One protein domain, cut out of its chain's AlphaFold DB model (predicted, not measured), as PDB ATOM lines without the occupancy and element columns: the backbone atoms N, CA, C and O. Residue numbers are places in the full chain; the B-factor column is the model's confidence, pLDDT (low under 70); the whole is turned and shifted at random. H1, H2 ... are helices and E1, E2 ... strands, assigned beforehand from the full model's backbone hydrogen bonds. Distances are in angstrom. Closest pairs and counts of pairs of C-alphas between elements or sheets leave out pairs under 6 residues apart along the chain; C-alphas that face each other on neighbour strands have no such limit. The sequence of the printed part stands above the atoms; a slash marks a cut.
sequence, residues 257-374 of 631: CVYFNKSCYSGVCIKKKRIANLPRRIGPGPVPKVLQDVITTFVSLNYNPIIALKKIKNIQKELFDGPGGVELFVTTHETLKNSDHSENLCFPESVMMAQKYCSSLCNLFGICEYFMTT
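This is residues 257 to 374 of the 631 residues of the protein "Scm-like with four MBT domains protein 1" of Sipha flava (yellow sugarcane aphid) (UniProt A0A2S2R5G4). A long helix, H2, forms the core, lying between a long, twisted hairpin of strands, E3 and E4, and a short strand pair, E1 and E2. H3 also packs on the hairpin, H5 meets H2 near its first residues, and residues 372 to 373 fold back to pair with E1. The printed part has 118 residues, with five named helices and four named strands in the order E1 H1 E2 H2 H3 H4 E3 E4 H5; the class is mixed, helices and strands. The two sheets, E1 - E2 and E3 - E4, are each antiparallel. The whole is compact, with a radius of gyration of the C-alphas of 13.2 A, and rounded, spanning 37 by 31 by 24 A.

E1, residues 257 to 260, and E2, residues 281 to 285, are antiparallel neighbours at 172 degrees, with N 258 and O 282 2.9 A apart, within hydrogen-bond range. Residues 259 to 260 of E1 also pair with residues 372 to 373, antiparallel. H1, residues 272 to 275, is close to but not clearly touching H2, residues 287 to 301; their closest C-alphas, of Arg 274 and Leu 301, are 5.9 A apart. The closest C-alphas of E2 and H2, of Gly 283 and Val 290, are 5.7 A apart. H3, residues 305 to 314, touches H2 only at the corner, through Val 299 of H2 alone; the closest C-alphas, of Val 299 and Pro 305, are 5.1 A apart, and the two run opposite ways at a steep tilt of 46 degrees. E3, residues 325 to 334, and E4, residues 339 to 348, form an antiparallel hairpin at 156 degrees, with N 330 and O 343 2.8 A apart and N 345 and O 328 3.0 A apart. The closest C-alphas of H2 and E3, of Thr 296 and Val 330, are 6.1 A apart; those of H3 and E4, of Lys 313 and Leu 345, 6.3 A. H5, residues 351 to 364, only just touches H2, with 3 pairs of C-alphas within 8 A, the closest being Val 287 and Val 351 at 6.3 A; they run the same way at a shallow tilt of 20 degrees. H4, residues 316 to 319, touches H5, with the C-alphas of Leu 319 and Tyr 357 closest at 5.1 A. In H2, H3 and H5 every O i to N i+4 pair is within hydrogen-bond range; H1 and H4 are too short for such a pair.

E1 begins at C-alpha 257 (27.481, -7.144, 25.939). H2 measures 21.1 A, H3 14.3 A, E3 27.4 A, E4 28.1 A and H5 20.1 A from first to last C-alpha. E4 begins at C-alpha 339 (30.983, 22.073, 19.571), and H5 ends at C-alpha 364 (47.018, 0.891, 21.146).

The two C-alphas farthest apart, of Pro 323 and Leu 336, are 38.1 A apart. The printed part has no cut; the link from E1 to H1, 11 residues, is long. The mean pLDDT of the printed part is 78.4, and residues 266 to 269, 320 to 326 and 333 to 339 are under 70.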
ATOM      1  N   CYS A 257      27.157  -8.107  24.887       84.75
ATOM      2  CA  CYS A 257      27.481  -7.144  25.939       84.75
ATOM      3  C   CYS A 257      28.993  -6.897  25.960       84.75
ATOM      4  O   CYS A 257      29.755  -7.825  25.705       84.75
ATOM      5  N   VAL A 258      29.417  -5.694  26.342       89.25
ATOM      6  CA  VAL A 258      30.811  -5.390  26.703       89.25
ATOM      7  C   VAL A 258      30.869  -5.024  28.182       89.25
ATOM      8  O   VAL A 258      30.095  -4.190  28.646       89.25
ATOM      9  N   TYR A 259      31.768  -5.663  28.921       88.00
ATOM     10  CA  TYR A 259      32.011  -5.508  30.352       88.00
ATOM     11  C   TYR A 259      33.289  -4.698  30.585       88.00
ATOM     12  O   TYR A 259      34.292  -4.919  29.900       88.00
ATOM     13  N   PHE A 260      33.261  -3.792  31.567       88.44
ATOM     14  CA  PHE A 260      34.410  -2.959  31.932       88.44
ATOM     15  C   PHE A 260      35.069  -3.460  33.216       88.44
ATOM     16  O   PHE A 260      34.457  -3.440  34.289       88.44
ATOM     17  N   ASN A 261      36.341  -3.838  33.125       85.75
ATOM     18  CA  ASN A 261      37.152  -4.208  34.280       85.75
ATOM     19  C   ASN A 261      37.787  -2.952  34.890       85.75
ATOM     20  O   ASN A 261      38.907  -2.570  34.563       85.75
ATOM     21  N   LYS A 262      37.043  -2.286  35.782       83.00
ATOM     22  CA  LYS A 262      37.413  -0.980  36.365       83.00
ATOM     23  C   LYS A 262      38.718  -0.974  37.176       83.00
ATOM     24  O   LYS A 262      39.273   0.100  37.384       83.00
ATOM     25  N   SER A 263      39.185  -2.134  37.643       74.62
ATOM     26  CA  SER A 263      40.448  -2.279  38.382       74.62
ATOM     27  C   SER A 263      41.676  -2.391  37.471       74.62
ATOM     28  O   SER A 263      42.801  -2.281  37.948       74.62
ATOM     29  N   CYS A 264      41.483  -2.599  36.165       77.19
ATOM     30  CA  CYS A 264      42.583  -2.728  35.220       77.19
ATOM     31  C   CYS A 264      43.388  -1.434  35.063       77.19
ATOM     32  O   CYS A 264      42.857  -0.326  35.162       77.19
ATOM     33  N   TYR A 265      44.669  -1.589  34.719       77.62
ATOM     34  CA  TYR A 265      45.529  -0.469  34.347       77.62
ATOM     35  C   TYR A 265      44.920   0.312  33.172       77.62
ATOM     36  O   TYR A 265      44.781  -0.218  32.070       77.62
ATOM     37  N   SER A 266      44.554   1.572  33.418       65.12
ATOM     38  CA  SER A 266      43.815   2.430  32.482       65.12
ATOM     39  C   SER A 266      44.694   3.404  31.687       65.12
ATOM     40  O   SER A 266      44.166   4.317  31.051       65.12
ATOM     41  N   GLY A 267      46.022   3.267  31.768       67.31
ATOM     42  CA  GLY A 267      46.975   4.174  31.122       67.31
ATOM     43  C   GLY A 267      46.922   5.627  31.627       67.31
ATOM     44  O   GLY A 267      46.166   5.976  32.538       67.31
ATOM     45  N   VAL A 268      47.738   6.495  31.015       69.31
ATOM     46  CA  VAL A 268      47.814   7.945  31.321       69.31
ATOM     47  C   VAL A 268      46.768   8.782  30.572       69.31
ATOM     48  O   VAL A 268      46.479   9.914  30.951       69.31
ATOM     49  N   CYS A 269      46.170   8.224  29.518       65.12
ATOM     50  CA  CYS A 269      45.256   8.922  28.610       65.12
ATOM     51  C   CYS A 269      43.825   9.068  29.166       65.12
ATOM     52  O   CYS A 269      43.070   9.932  28.708       65.12
ATOM     53  N   ILE A 270      43.452   8.252  30.162       79.31
ATOM     54  CA  ILE A 270      42.113   8.214  30.766       79.31
ATOM     55  C   ILE A 270      42.080   8.962  32.105       79.31
ATOM     56  O   ILE A 270      42.931   8.781  32.978       79.31
ATOM     57  N   LYS A 271      41.025   9.756  32.325       77.25
ATOM     58  CA  LYS A 271      40.751  10.368  33.630       77.25
ATOM     59  C   LYS A 271      40.260   9.307  34.620       77.25
ATOM     60  O   LYS A 271      39.087   8.935  34.581       77.25
ATOM     61  N   LYS A 272      41.105   8.890  35.572       72.31
ATOM     62  CA  LYS A 272      40.760   7.886  36.607       72.31
ATOM     63  C   LYS A 272      39.445   8.183  37.347       72.31
ATOM     64  O   LYS A 272      38.632   7.285  37.531       72.31
ATOM     65  N   LYS A 273      39.163   9.459  37.657       73.69
ATOM     66  CA  LYS A 273      37.898   9.896  38.289       73.69
ATOM     67  C   LYS A 273      36.640   9.552  37.468       73.69
ATOM     68  O   LYS A 273      35.572   9.389  38.043       73.69
ATOM     69  N   ARG A 274      36.747   9.421  36.136       78.31
ATOM     70  CA  ARG A 274      35.628   9.047  35.246       78.31
ATOM     71  C   ARG A 274      35.417   7.529  35.149       78.31
ATOM     72  O   ARG A 274      34.325   7.109  34.793       78.31
ATOM     73  N   ILE A 275      36.413   6.716  35.517       80.69
ATOM     74  CA  ILE A 275      36.321   5.242  35.510       80.69
ATOM     75  C   ILE A 275      35.338   4.750  36.579       80.69
ATOM     76  O   ILE A 275      34.581   3.809  36.338       80.69
ATOM     77  N   ALA A 276      35.288   5.417  37.738       76.56
ATOM     78  CA  ALA A 276      34.328   5.100  38.799       76.56
ATOM     79  C   ALA A 276      32.876   5.137  38.282       76.56
ATOM     80  O   ALA A 276      32.097   4.219  38.552       76.56
ATOM     81  N   ASN A 277      32.573   6.124  37.433       79.06
ATOM     82  CA  ASN A 277      31.248   6.379  36.864       79.06
ATOM     83  C   ASN A 277      30.900   5.492  35.656       79.06
ATOM     84  O   ASN A 277      29.802   5.613  35.118       79.06
ATOM     85  N   LEU A 278      31.797   4.599  35.215       84.69
ATOM     86  CA  LEU A 278      31.497   3.690  34.108       84.69
ATOM     87  C   LEU A 278      30.363   2.719  34.462       84.69
ATOM     88  O   LEU A 278      30.312   2.212  35.589       84.69
ATOM     89  N   PRO A 279      29.486   2.368  33.510       85.38
ATOM     90  CA  PRO A 279      28.565   1.262  33.709       85.38
ATOM     91  C   PRO A 279      29.347  -0.054  33.845       85.38
ATOM     92  O   PRO A 279      30.443  -0.214  33.311       85.38
ATOM     93  N   ARG A 280      28.778  -1.032  34.558       80.44
ATOM     94  CA  ARG A 280      29.386  -2.372  34.681       80.44
ATOM     95  C   ARG A 280      29.462  -3.087  33.326       80.44
ATOM     96  O   ARG A 280      30.397  -3.848  33.083       80.44
ATOM     97  N   ARG A 281      28.469  -2.850  32.467       89.06
ATOM     98  CA  ARG A 281      28.401  -3.353  31.093       89.06
ATOM     99  C   ARG A 281      27.561  -2.435  30.206       89.06
ATOM    100  O   ARG A 281      26.682  -1.749  30.722       89.06
ATOM    101  N   ILE A 282      27.785  -2.497  28.899       87.00
ATOM    102  CA  ILE A 282      26.939  -1.906  27.849       87.00
ATOM    103  C   ILE A 282      26.394  -3.049  26.976       87.00
ATOM    104  O   ILE A 282      27.128  -3.991  26.676       87.00
ATOM    105  N   GLY A 283      25.108  -2.998  26.614       87.00
ATOM    106  CA  GLY A 283      24.337  -4.107  26.018       87.00
ATOM    107  C   GLY A 283      23.299  -4.690  26.997       87.00
ATOM    108  O   GLY A 283      23.212  -4.218  28.137       87.00
ATOM    109  N   PRO A 284      22.510  -5.718  26.620       83.94
ATOM    110  CA  PRO A 284      22.573  -6.533  25.396       83.94
ATOM    111  C   PRO A 284      22.020  -5.838  24.142       83.94
ATOM    112  O   PRO A 284      20.968  -5.213  24.202       83.94
ATOM    113  N   GLY A 285      22.685  -5.995  22.995       79.25
ATOM    114  CA  GLY A 285      22.177  -5.489  21.712       79.25
ATOM    115  C   GLY A 285      23.007  -5.916  20.495       79.25
ATOM    116  O   GLY A 285      23.950  -6.699  20.651       79.25
ATOM    117  N   PRO A 286      22.674  -5.413  19.290       76.62
ATOM    118  CA  PRO A 286      23.441  -5.663  18.069       76.62
ATOM    119  C   PRO A 286      24.897  -5.211  18.211       76.62
ATOM    120  O   PRO A 286      25.158  -4.141  18.767       76.62
ATOM    121  N   VAL A 287      25.838  -5.997  17.679       80.62
ATOM    122  CA  VAL A 287      27.285  -5.782  17.863       80.62
ATOM    123  C   VAL A 287      27.733  -4.361  17.488       80.62
ATOM    124  O   VAL A 287      28.327  -3.709  18.352       80.62
ATOM    125  N   PRO A 288      27.391  -3.811  16.302       81.81
ATOM    126  CA  PRO A 288      27.833  -2.468  15.927       81.81
ATOM    127  C   PRO A 288      27.277  -1.378  16.845       81.81
ATOM    128  O   PRO A 288      27.980  -0.430  17.186       81.81
ATOM    129  N   LYS A 289      26.028  -1.531  17.305       80.44
ATOM    130  CA  LYS A 289      25.375  -0.543  18.171       80.44
ATOM    131  C   LYS A 289      25.975  -0.535  19.576       80.44
ATOM    132  O   LYS A 289      26.241   0.527  20.127       80.44
ATOM    133  N   VAL A 290      26.245  -1.719  20.126       85.00
ATOM    134  CA  VAL A 290      26.920  -1.856  21.424       85.00
ATOM    135  C   VAL A 290      28.340  -1.294  21.349       85.00
ATOM    136  O   VAL A 290      28.756  -0.596  22.268       85.00
ATOM    137  N   LEU A 291      29.074  -1.537  20.257       87.38
ATOM    138  CA  LEU A 291      30.402  -0.950  20.061       87.38
ATOM    139  C   LEU A 291      30.353   0.571  19.905       87.38
ATOM    140  O   LEU A 291      31.172   1.250  20.515       87.38
ATOM    141  N   GLN A 292      29.378   1.119  19.180       90.25
ATOM    142  CA  GLN A 292      29.176   2.566  19.080       90.25
ATOM    143  C   GLN A 292      29.021   3.205  20.471       90.25
ATOM    144  O   GLN A 292      29.704   4.184  20.784       90.25
ATOM    145  N   ASP A 293      28.186   2.625  21.336       87.50
ATOM    146  CA  ASP A 293      27.953   3.126  22.697       87.50
ATOM    147  C   ASP A 293      29.201   2.957  23.591       87.50
ATOM    148  O   ASP A 293      29.556   3.853  24.367       87.50
ATOM    149  N   VAL A 294      29.918   1.834  23.452       92.00
ATOM    150  CA  VAL A 294      31.184   1.560  24.155       92.00
ATOM    151  C   VAL A 294      32.269   2.551  23.751       92.00
ATOM    152  O   VAL A 294      32.928   3.101  24.631       92.00
ATOM    153  N   ILE A 295      32.438   2.833  22.457       91.75
ATOM    154  CA  ILE A 295      33.449   3.774  21.963       91.75
ATOM    155  C   ILE A 295      33.092   5.208  22.325       91.75
ATOM    156  O   ILE A 295      33.963   5.945  22.779       91.75
ATOM    157  N   THR A 296      31.819   5.592  22.240       88.75
ATOM    158  CA  THR A 296      31.356   6.904  22.718       88.75
ATOM    159  C   THR A 296      31.703   7.090  24.197       88.75
ATOM    160  O   THR A 296      32.289   8.104  24.596       88.75
ATOM    161  N   THR A 297      31.436   6.064  25.009       89.44
ATOM    162  CA  THR A 297      31.787   6.052  26.431       89.44
ATOM    163  C   THR A 297      33.304   6.122  26.620       89.44
ATOM    164  O   THR A 297      33.779   6.997  27.341       89.44
ATOM    165  N   PHE A 298      34.082   5.278  25.937       89.25
ATOM    166  CA  PHE A 298      35.545   5.230  26.019       89.25
ATOM    167  C   PHE A 298      36.190   6.571  25.659       89.25
ATOM    168  O   PHE A 298      37.057   7.073  26.375       89.25
ATOM    169  N   VAL A 299      35.735   7.205  24.584       87.12
ATOM    170  CA  VAL A 299      36.248   8.504  24.154       87.12
ATOM    171  C   VAL A 299      35.948   9.589  25.191       87.12
ATOM    172  O   VAL A 299      36.825  10.394  25.505       87.12
ATOM    173  N   SER A 300      34.769   9.562  25.820       86.00
ATOM    174  CA  SER A 300      34.433  10.504  26.899       86.00
ATOM    175  C   SER A 300      35.323  10.364  28.150       86.00
ATOM    176  O   SER A 300      35.491  11.323  28.915       86.00
ATOM    177  N   LEU A 301      35.948   9.199  28.362       83.69
ATOM    178  CA  LEU A 301      36.882   8.974  29.470       83.69
ATOM    179  C   LEU A 301      38.233   9.670  29.268       83.69
ATOM    180  O   LEU A 301      38.928   9.951  30.250       83.69
ATOM    181  N   ASN A 302      38.614   9.936  28.016       83.00
ATOM    182  CA  ASN A 302      39.926  10.471  27.672       83.00
ATOM    183  C   ASN A 302      40.071  11.948  28.088       83.00
ATOM    184  O   ASN A 302      39.092  12.696  28.175       83.00
ATOM    185  N   TYR A 303      41.312  12.388  28.342       78.94
ATOM    186  CA  TYR A 303      41.602  13.795  28.659       78.94
ATOM    187  C   TYR A 303      41.163  14.750  27.548       78.94
ATOM    188  O   TYR A 303      40.595  15.801  27.849       78.94
ATOM    189  N   ASN A 304      41.378  14.347  26.294       81.44
ATOM    190  CA  ASN A 304      40.927  15.052  25.104       81.44
ATOM    191  C   ASN A 304      40.089  14.104  24.215       81.44
ATOM    192  O   ASN A 304      40.664  13.321  23.452       81.44
ATOM    193  N   PRO A 305      38.746  14.153  24.321       81.31
ATOM    194  CA  PRO A 305      37.840  13.291  23.560       81.31
ATOM    195  C   PRO A 305      37.977  13.432  22.036       81.31
ATOM    196  O   PRO A 305      37.975  12.431  21.329       81.31
ATOM    197  N   ILE A 306      38.183  14.649  21.518       81.12
ATOM    198  CA  ILE A 306      38.311  14.886  20.069       81.12
ATOM    199  C   ILE A 306      39.584  14.235  19.520       81.12
ATOM    200  O   ILE A 306      39.547  13.570  18.485       81.12
ATOM    201  N   ILE A 307      40.718  14.399  20.212       80.19
ATOM    202  CA  ILE A 307      41.985  13.772  19.802       80.19
ATOM    203  C   ILE A 307      41.875  12.248  19.888       80.19
ATOM    204  O   ILE A 307      42.335  11.556  18.983       80.19
ATOM    205  N   ALA A 308      41.230  11.724  20.934       80.31
ATOM    206  CA  ALA A 308      40.989  10.292  21.061       80.31
ATOM    207  C   ALA A 308      40.126   9.760  19.906       80.31
ATOM    208  O   ALA A 308      40.498   8.760  19.298       80.31
ATOM    209  N   LEU A 309      39.043  10.455  19.538       84.81
ATOM    210  CA  LEU A 309      38.182  10.053  18.424       84.81
ATOM    211  C   LEU A 309      38.922  10.067  17.078       84.81
ATOM    212  O   LEU A 309      38.840   9.104  16.318       84.81
ATOM    213  N   LYS A 310      39.712  11.115  16.809       83.56
ATOM    214  CA  LYS A 310      40.548  11.197  15.598       83.56
ATOM    215  C   LYS A 310      41.609  10.101  15.555       83.56
ATOM    216  O   LYS A 310      41.838   9.512  14.503       83.56
ATOM    217  N   LYS A 311      42.230   9.791  16.698       85.44
ATOM    218  CA  LYS A 311      43.185   8.684  16.798       85.44
ATOM    219  C   LYS A 311      42.501   7.357  16.469       85.44
ATOM    220  O   LYS A 311      43.037   6.624  15.652       85.44
ATOM    221  N   ILE A 312      41.312   7.095  17.027       86.25
ATOM    222  CA  ILE A 312      40.516   5.888  16.740       86.25
ATOM    223  C   ILE A 312      40.175   5.779  15.252       86.25
ATOM    224  O   ILE A 312      40.276   4.689  14.695       86.25
ATOM    225  N   LYS A 313      39.823   6.893  14.597       88.06
ATOM    226  CA  LYS A 313      39.578   6.935  13.150       88.06
ATOM    227  C   LYS A 313      40.819   6.558  12.334       88.06
ATOM    228  O   LYS A 313      40.716   5.773  11.398       88.06
ATOM    229  N   ASN A 314      41.987   7.078  12.703       87.38
ATOM    230  CA  ASN A 314      43.227   6.817  11.968       87.38
ATOM    231  C   ASN A 314      43.709   5.367  12.104       87.38
ATOM    232  O   ASN A 314      44.269   4.830  11.157       87.38
ATOM    233  N   ILE A 315      43.455   4.731  13.251       85.44
ATOM    234  CA  ILE A 315      43.848   3.339  13.514       85.44
ATOM    235  C   ILE A 315      42.737   2.330  13.182       85.44
ATOM    236  O   ILE A 315      42.858   1.172  13.557       85.44
ATOM    237  N   GLN A 316      41.643   2.720  12.503       81.94
ATOM    238  CA  GLN A 316      40.528   1.795  12.217       81.94
ATOM    239  C   GLN A 316      40.998   0.501  11.548       81.94
ATOM    240  O   GLN A 316      40.556  -0.564  11.961       81.94
ATOM    241  N   LYS A 317      41.950   0.587  10.610       76.56
ATOM    242  CA  LYS A 317      42.540  -0.580   9.934       76.56
ATOM    243  C   LYS A 317      43.316  -1.503  10.883       76.56
ATOM    244  O   LYS A 317      43.331  -2.707  10.693       76.56
ATOM    245  N   GLU A 318      43.917  -0.958  11.940       79.25
ATOM    246  CA  GLU A 318      44.610  -1.739  12.978       79.25
ATOM    247  C   GLU A 318      43.625  -2.360  13.991       79.25
ATOM    248  O   GLU A 318      43.931  -3.359  14.644       79.25
ATOM    249  N   LEU A 319      42.430  -1.772  14.140       72.75
ATOM    250  CA  LEU A 319      41.366  -2.257  15.030       72.75
ATOM    251  C   LEU A 319      40.472  -3.310  14.363       72.75
ATOM    252  O   LEU A 319      39.959  -4.206  15.040       72.75
ATOM    253  N   PHE A 320      40.255  -3.173  13.055       67.38
ATOM    254  CA  PHE A 320      39.372  -4.000  12.246       67.38
ATOM    255  C   PHE A 320      39.725  -3.885  10.754       67.38
ATOM    256  O   PHE A 320      39.598  -2.813  10.170       67.38
ATOM    257  N   ASP A 321      40.102  -5.011  10.143       56.69
ATOM    258  CA  ASP A 321      40.397  -5.140   8.703       56.69
ATOM    259  C   ASP A 321      39.660  -6.346   8.077       56.69
ATOM    260  O   ASP A 321      40.182  -7.071   7.238       56.69
ATOM    261  N   GLY A 322      38.452  -6.650   8.577       45.16
ATOM    262  CA  GLY A 322      37.620  -7.756   8.080       45.16
ATOM    263  C   GLY A 322      36.526  -7.280   7.111       45.16
ATOM    264  O   GLY A 322      36.097  -6.130   7.211       45.16
ATOM    265  N   PRO A 323      36.013  -8.133   6.201       40.00
ATOM    266  CA  PRO A 323      34.853  -7.781   5.382       40.00
ATOM    267  C   PRO A 323      33.586  -7.654   6.247       40.00
ATOM    268  O   PRO A 323      33.415  -8.390   7.220       40.00
ATOM    269  N   GLY A 324      32.683  -6.736   5.879       54.97
ATOM    270  CA  GLY A 324      31.386  -6.560   6.554       54.97
ATOM    271  C   GLY A 324      31.463  -5.773   7.868       54.97
ATOM    272  O   GLY A 324      31.341  -6.328   8.961       54.97
ATOM    273  N   GLY A 325      31.676  -4.462   7.752       61.25
ATOM    274  CA  GLY A 325      31.586  -3.529   8.868       61.25
ATOM    275  C   GLY A 325      30.441  -2.540   8.675       61.25
ATOM    276  O   GLY A 325      30.160  -2.097   7.562       61.25
ATOM    277  N   VAL A 326      29.775  -2.192   9.770       66.75
ATOM    278  CA  VAL A 326      28.706  -1.195   9.772       66.75
ATOM    279  C   VAL A 326      29.312   0.149  10.134       66.75
ATOM    280  O   VAL A 326      29.817   0.344  11.242       66.75
ATOM    281  N   GLU A 327      29.244   1.078   9.188       80.50
ATOM    282  CA  GLU A 327      29.615   2.467   9.414       80.50
ATOM    283  C   GLU A 327      28.588   3.153  10.319       80.50
ATOM    284  O   GLU A 327      27.396   3.213  10.009       80.50
ATOM    285  N   LEU A 328      29.045   3.658  11.465       75.44
ATOM    286  CA  LEU A 328      28.228   4.420  12.402       75.44
ATOM    287  C   LEU A 328      28.974   5.677  12.847       75.44
ATOM    288  O   LEU A 328      30.169   5.659  13.148       75.44
ATOM    289  N   PHE A 329      28.230   6.772  12.986       82.38
ATOM    290  CA  PHE A 329      28.763   8.017  13.529       82.38
ATOM    291  C   PHE A 329      28.968   7.921  15.039       82.38
ATOM    292  O   PHE A 329      28.034   7.618  15.779       82.38
ATOM    293  N   VAL A 330      30.164   8.243  15.515       85.56
ATOM    294  CA  VAL A 330      30.427   8.469  16.939       85.56
ATOM    295  C   VAL A 330      30.555   9.963  17.176       85.56
ATOM    296  O   VAL A 330      31.401  10.623  16.576       85.56
ATOM    297  N   THR A 331      29.707  10.487  18.057       80.31
ATOM    298  CA  THR A 331      29.637  11.909  18.402       80.31
ATOM    299  C   THR A 331      30.251  12.149  19.775       80.31
ATOM    300  O   THR A 331      29.974  11.423  20.730       80.31
ATOM    301  N   THR A 332      31.082  13.180  19.898       77.25
ATOM    302  CA  THR A 332      31.711  13.569  21.166       77.25
ATOM    303  C   THR A 332      31.473  15.045  21.439       77.25
ATOM    304  O   THR A 332      31.564  15.872  20.533       77.25
ATOM    305  N   HIS A 333      31.180  15.373  22.697       67.06
ATOM    306  CA  HIS A 333      30.904  16.740  23.132       67.06
ATOM    307  C   HIS A 333      32.124  17.325  23.848       67.06
ATOM    308  O   HIS A 333      32.620  16.757  24.828       67.06
ATOM    309  N   GLU A 334      32.604  18.476  23.380       61.31
ATOM    310  CA  GLU A 334      33.666  19.222  24.051       61.31
ATOM    311  C   GLU A 334      33.062  20.267  24.995       61.31
ATOM    312  O   GLU A 334      32.569  21.313  24.574       61.31
ATOM    313  N   THR A 335      33.150  20.009  26.303       54.94
ATOM    314  CA  THR A 335      32.580  20.873  27.355       54.94
ATOM    315  C   THR A 335      33.150  22.295  27.379       54.94
ATOM    316  O   THR A 335      32.572  23.164  28.019       54.94
ATOM    317  N   LEU A 336      34.299  22.537  26.735       55.22
ATOM    318  CA  LEU A 336      34.998  23.828  26.740       55.22
ATOM    319  C   LEU A 336      34.670  24.720  25.532       55.22
ATOM    320  O   LEU A 336      34.849  25.929  25.628       55.22
ATOM    321  N   LYS A 337      34.220  24.150  24.406       56.00
ATOM    322  CA  LYS A 337      33.993  24.889  23.145       56.00
ATOM    323  C   LYS A 337      32.566  24.798  22.606       56.00
ATOM    324  O   LYS A 337      32.264  25.458  21.620       56.00
ATOM    325  N   ASN A 338      31.697  24.027  23.266       55.75
ATOM    326  CA  ASN A 338      30.288  23.857  22.902       55.75
ATOM    327  C   ASN A 338      30.099  23.462  21.423       55.75
ATOM    328  O   ASN A 338      29.219  23.966  20.731       55.75
ATOM    329  N   SER A 339      30.983  22.587  20.937       61.38
ATOM    330  CA  SER A 339      30.983  22.073  19.571       61.38
ATOM    331  C   SER A 339      30.982  20.551  19.583       61.38
ATOM    332  O   SER A 339      31.802  19.932  20.273       61.38
ATOM    333  N   ASP A 340      30.097  19.972  18.782       71.25
ATOM    334  CA  ASP A 340      29.946  18.530  18.648       71.25
ATOM    335  C   ASP A 340      30.869  18.041  17.538       71.25
ATOM    336  O   ASP A 340      30.777  18.489  16.394       71.25
ATOM    337  N   HIS A 341      31.781  17.126  17.872       77.50
ATOM    338  CA  HIS A 341      32.684  16.524  16.893       77.50
ATOM    339  C   HIS A 341      32.256  15.090  16.623       77.50
ATOM    340  O   HIS A 341      32.221  14.265  17.541       77.50
ATOM    341  N   SER A 342      31.933  14.809  15.361       81.19
ATOM    342  CA  SER A 342      31.417  13.517  14.915       81.19
ATOM    343  C   SER A 342      32.353  12.899  13.886       81.19
ATOM    344  O   SER A 342      32.750  13.564  12.933       81.19
ATOM    345  N   GLU A 343      32.686  11.625  14.061       85.25
ATOM    346  CA  GLU A 343      33.485  10.858  13.103       85.25
ATOM    347  C   GLU A 343      32.736   9.586  12.710       85.25
ATOM    348  O   GLU A 343      32.095   8.955  13.550       85.25
ATOM    349  N   ASN A 344      32.814   9.210  11.433       84.38
ATOM    350  CA  ASN A 344      32.278   7.943  10.944       84.38
ATOM    351  C   ASN A 344      33.301   6.828  11.206       84.38
ATOM    352  O   ASN A 344      34.451   6.948  10.769       84.38
ATOM    353  N   LEU A 345      32.904   5.795  11.948       86.62
ATOM    354  CA  LEU A 345      33.748   4.657  12.313       86.62
ATOM    355  C   LEU A 345      33.129   3.360  11.794       86.62
ATOM    356  O   LEU A 345      31.908   3.221  11.760       86.62
ATOM    357  N   CYS A 346      33.977   2.402  11.428       83.38
ATOM    358  CA  CYS A 346      33.553   1.114  10.896       83.38
ATOM    359  C   CYS A 346      33.580   0.067  12.016       83.38
ATOM    360  O   CYS A 346      34.636  -0.228  12.579       83.38
ATOM    361  N   PHE A 347      32.413  -0.473  12.378       82.62
ATOM    362  CA  PHE A 347      32.292  -1.445  13.464       82.62
ATOM    363  C   PHE A 347      32.041  -2.865  12.950       82.62
ATOM    364  O   PHE A 347      31.214  -3.045  12.056       82.62
ATOM    365  N   PRO A 348      32.666  -3.894  13.550       80.75
ATOM    366  CA  PRO A 348      32.400  -5.280  13.190       80.75
ATOM    367  C   PRO A 348      30.975  -5.717  13.549       80.75
ATOM    368  O   PRO A 348      30.406  -5.282  14.551       80.75
ATOM    369  N   GLU A 349      30.442  -6.670  12.789       75.25
ATOM    370  CA  GLU A 349      29.132  -7.289  13.048       75.25
ATOM    371  C   GLU A 349      29.219  -8.561  13.912       75.25
ATOM    372  O   GLU A 349      28.234  -8.988  14.515       75.25
ATOM    373  N   SER A 350      30.413  -9.157  14.020       75.00
ATOM    374  CA  SER A 350      30.659 -10.395  14.769       75.00
ATOM    375  C   SER A 350      31.115 -10.135  16.206       75.00
ATOM    376  O   SER A 350      32.033  -9.353  16.452       75.00
ATOM    377  N   VAL A 351      30.556 -10.887  17.163       72.75
ATOM    378  CA  VAL A 351      30.950 -10.860  18.588       72.75
ATOM    379  C   VAL A 351      32.430 -11.217  18.779       72.75
ATOM    380  O   VAL A 351      33.109 -10.651  19.638       72.75
ATOM    381  N   MET A 352      32.952 -12.144  17.969       71.94
ATOM    382  CA  MET A 352      34.362 -12.541  18.024       71.94
ATOM    383  C   MET A 352      35.271 -11.390  17.590       71.94
ATOM    384  O   MET A 352      36.286 -11.117  18.231       71.94
ATOM    385  N   MET A 353      34.878 -10.680  16.534       74.56
ATOM    386  CA  MET A 353      35.646  -9.549  16.031       74.56
ATOM    387  C   MET A 353      35.518  -8.323  16.942       74.56
ATOM    388  O   MET A 353      36.490  -7.606  17.142       74.56
ATOM    389  N   ALA A 354      34.375  -8.142  17.602       80.31
ATOM    390  CA  ALA A 354      34.194  -7.122  18.629       80.31
ATOM    391  C   ALA A 354      35.130  -7.299  19.838       80.31
ATOM    392  O   ALA A 354      35.613  -6.310  20.387       80.31
ATOM    393  N   GLN A 355      35.438  -8.542  20.235       83.25
ATOM    394  CA  GLN A 355      36.435  -8.804  21.281       83.25
ATOM    395  C   GLN A 355      37.843  -8.392  20.838       83.25
ATOM    396  O   GLN A 355      38.567  -7.781  21.624       83.25
ATOM    397  N   LYS A 356      38.223  -8.709  19.593       80.69
ATOM    398  CA  LYS A 356      39.507  -8.277  19.021       80.69
ATOM    399  C   LYS A 356      39.579  -6.751  18.942       80.69
ATOM    400  O   LYS A 356      40.535  -6.179  19.445       80.69
ATOM    401  N   TYR A 357      38.519  -6.106  18.453       86.06
ATOM    402  CA  TYR A 357      38.393  -4.647  18.397       86.06
ATOM    403  C   TYR A 357      38.630  -3.998  19.769       86.06
ATOM    404  O   TYR A 357      39.432  -3.075  19.895       86.06
ATOM    405  N   CYS A 358      37.969  -4.501  20.819       86.69
ATOM    406  CA  CYS A 358      38.115  -3.978  22.179       86.69
ATOM    407  C   CYS A 358      39.535  -4.177  22.739       86.69
ATOM    408  O   CYS A 358      40.076  -3.257  23.350       86.69
ATOM    409  N   SER A 359      40.137  -5.351  22.522       80.25
ATOM    410  CA  SER A 359      41.495  -5.668  22.992       80.25
ATOM    411  C   SER A 359      42.559  -4.819  22.283       80.25
ATOM    412  O   SER A 359      43.348  -4.137  22.941       80.25
ATOM    413  N   SER A 360      42.522  -4.767  20.946       81.94
ATOM    414  CA  SER A 360      43.441  -3.957  20.136       81.94
ATOM    415  C   SER A 360      43.336  -2.474  20.480       81.94
ATOM    416  O   SER A 360      44.356  -1.800  20.625       81.94
ATOM    417  N   LEU A 361      42.116  -1.968  20.693       84.88
ATOM    418  CA  LEU A 361      41.910  -0.579  21.092       84.88
ATOM    419  C   LEU A 361      42.540  -0.270  22.454       84.88
ATOM    420  O   LEU A 361      43.203   0.757  22.594       84.88
ATOM    421  N   CYS A 362      42.366  -1.147  23.446       81.44
ATOM    422  CA  CYS A 362      43.015  -0.990  24.747       81.44
ATOM    423  C   CYS A 362      44.544  -0.951  24.601       81.44
ATOM    424  O   CYS A 362      45.176  -0.007  25.079       81.44
ATOM    425  N   ASN A 363      45.126  -1.905  23.870       77.38
ATOM    426  CA  ASN A 363      46.575  -2.008  23.686       77.38
ATOM    427  C   ASN A 363      47.172  -0.774  22.986       77.38
ATOM    428  O   ASN A 363      48.135  -0.190  23.484       77.38
ATOM    429  N   LEU A 364      46.557  -0.293  21.898       77.62
ATOM    430  CA  LEU A 364      47.018   0.891  21.146       77.62
ATOM    431  C   LEU A 364      46.867   2.216  21.922       77.62
ATOM    432  O   LEU A 364      47.473   3.242  21.578       77.62
ATOM    433  N   PHE A 365      46.059   2.216  22.986       77.06
ATOM    434  CA  PHE A 365      45.932   3.323  23.936       77.06
ATOM    435  C   PHE A 365      46.767   3.136  25.214       77.06
ATOM    436  O   PHE A 365      46.738   4.016  26.077       77.06
ATOM    437  N   GLY A 366      47.547   2.052  25.321       72.94
ATOM    438  CA  GLY A 366      48.384   1.759  26.488       72.94
ATOM    439  C   GLY A 366      47.569   1.402  27.733       72.94
ATOM    440  O   GLY A 366      47.926   1.785  28.845       72.94
ATOM    441  N   ILE A 367      46.437   0.731  27.536       78.62
ATOM    442  CA  ILE A 367      45.496   0.263  28.556       78.62
ATOM    443  C   ILE A 367      45.550  -1.266  28.541       78.62
ATOM    444  O   ILE A 367      45.774  -1.870  27.497       78.62
ATOM    445  N   CYS A 368      45.333  -1.906  29.688       75.81
ATOM    446  CA  CYS A 368      45.233  -3.362  29.770       75.81
ATOM    447  C   CYS A 368      44.223  -3.924  28.752       75.81
ATOM    448  O   CYS A 368      43.076  -3.475  28.702       75.81
ATOM    449  N   GLU A 369      44.620  -4.949  27.997       78.56
ATOM    450  CA  GLU A 369      43.801  -5.568  26.947       78.56
ATOM    451  C   GLU A 369      42.456  -6.122  27.457       78.56
ATOM    452  O   GLU A 369      41.463  -6.152  26.731       78.56
ATOM    453  N   TYR A 370      42.398  -6.502  28.740       81.94
ATOM    454  CA  TYR A 370      41.192  -6.993  29.412       81.94
ATOM    455  C   TYR A 370      40.344  -5.876  30.038       81.94
ATOM    456  O   TYR A 370      39.382  -6.176  30.744       81.94
ATOM    457  N   PHE A 371      40.670  -4.593  29.839       84.81
ATOM    458  CA  PHE A 371      39.865  -3.474  30.353       84.81
ATOM    459  C   PHE A 371      38.437  -3.479  29.778       84.81
ATOM    460  O   PHE A 371      37.491  -3.196  30.513       84.81
ATOM    461  N   MET A 372      38.270  -3.875  28.509       88.44
ATOM    462  CA  MET A 372      36.975  -4.076  27.840       88.44
ATOM    463  C   MET A 372      36.868  -5.508  27.305       88.44
ATOM    464  O   MET A 372      37.711  -5.946  26.527       88.44
ATOM    465  N   THR A 373      35.829  -6.249  27.701       83.69
ATOM    466  CA  THR A 373      35.663  -7.665  27.319       83.69
ATOM    467  C   THR A 373      34.221  -8.004  26.947       83.69
ATOM    468  O   THR A 373      33.282  -7.501  27.549       83.69
ATOM    469  N   THR A 374      34.007  -8.887  25.971       81.62
ATOM    470  CA  THR A 374      32.671  -9.336  25.532       81.62
ATOM    471  C   THR A 374      32.084 -10.438  26.421       81.62
ATOM    472  O   THR A 374      30.907 -10.782  26.320       81.62
TER     473      THR A 374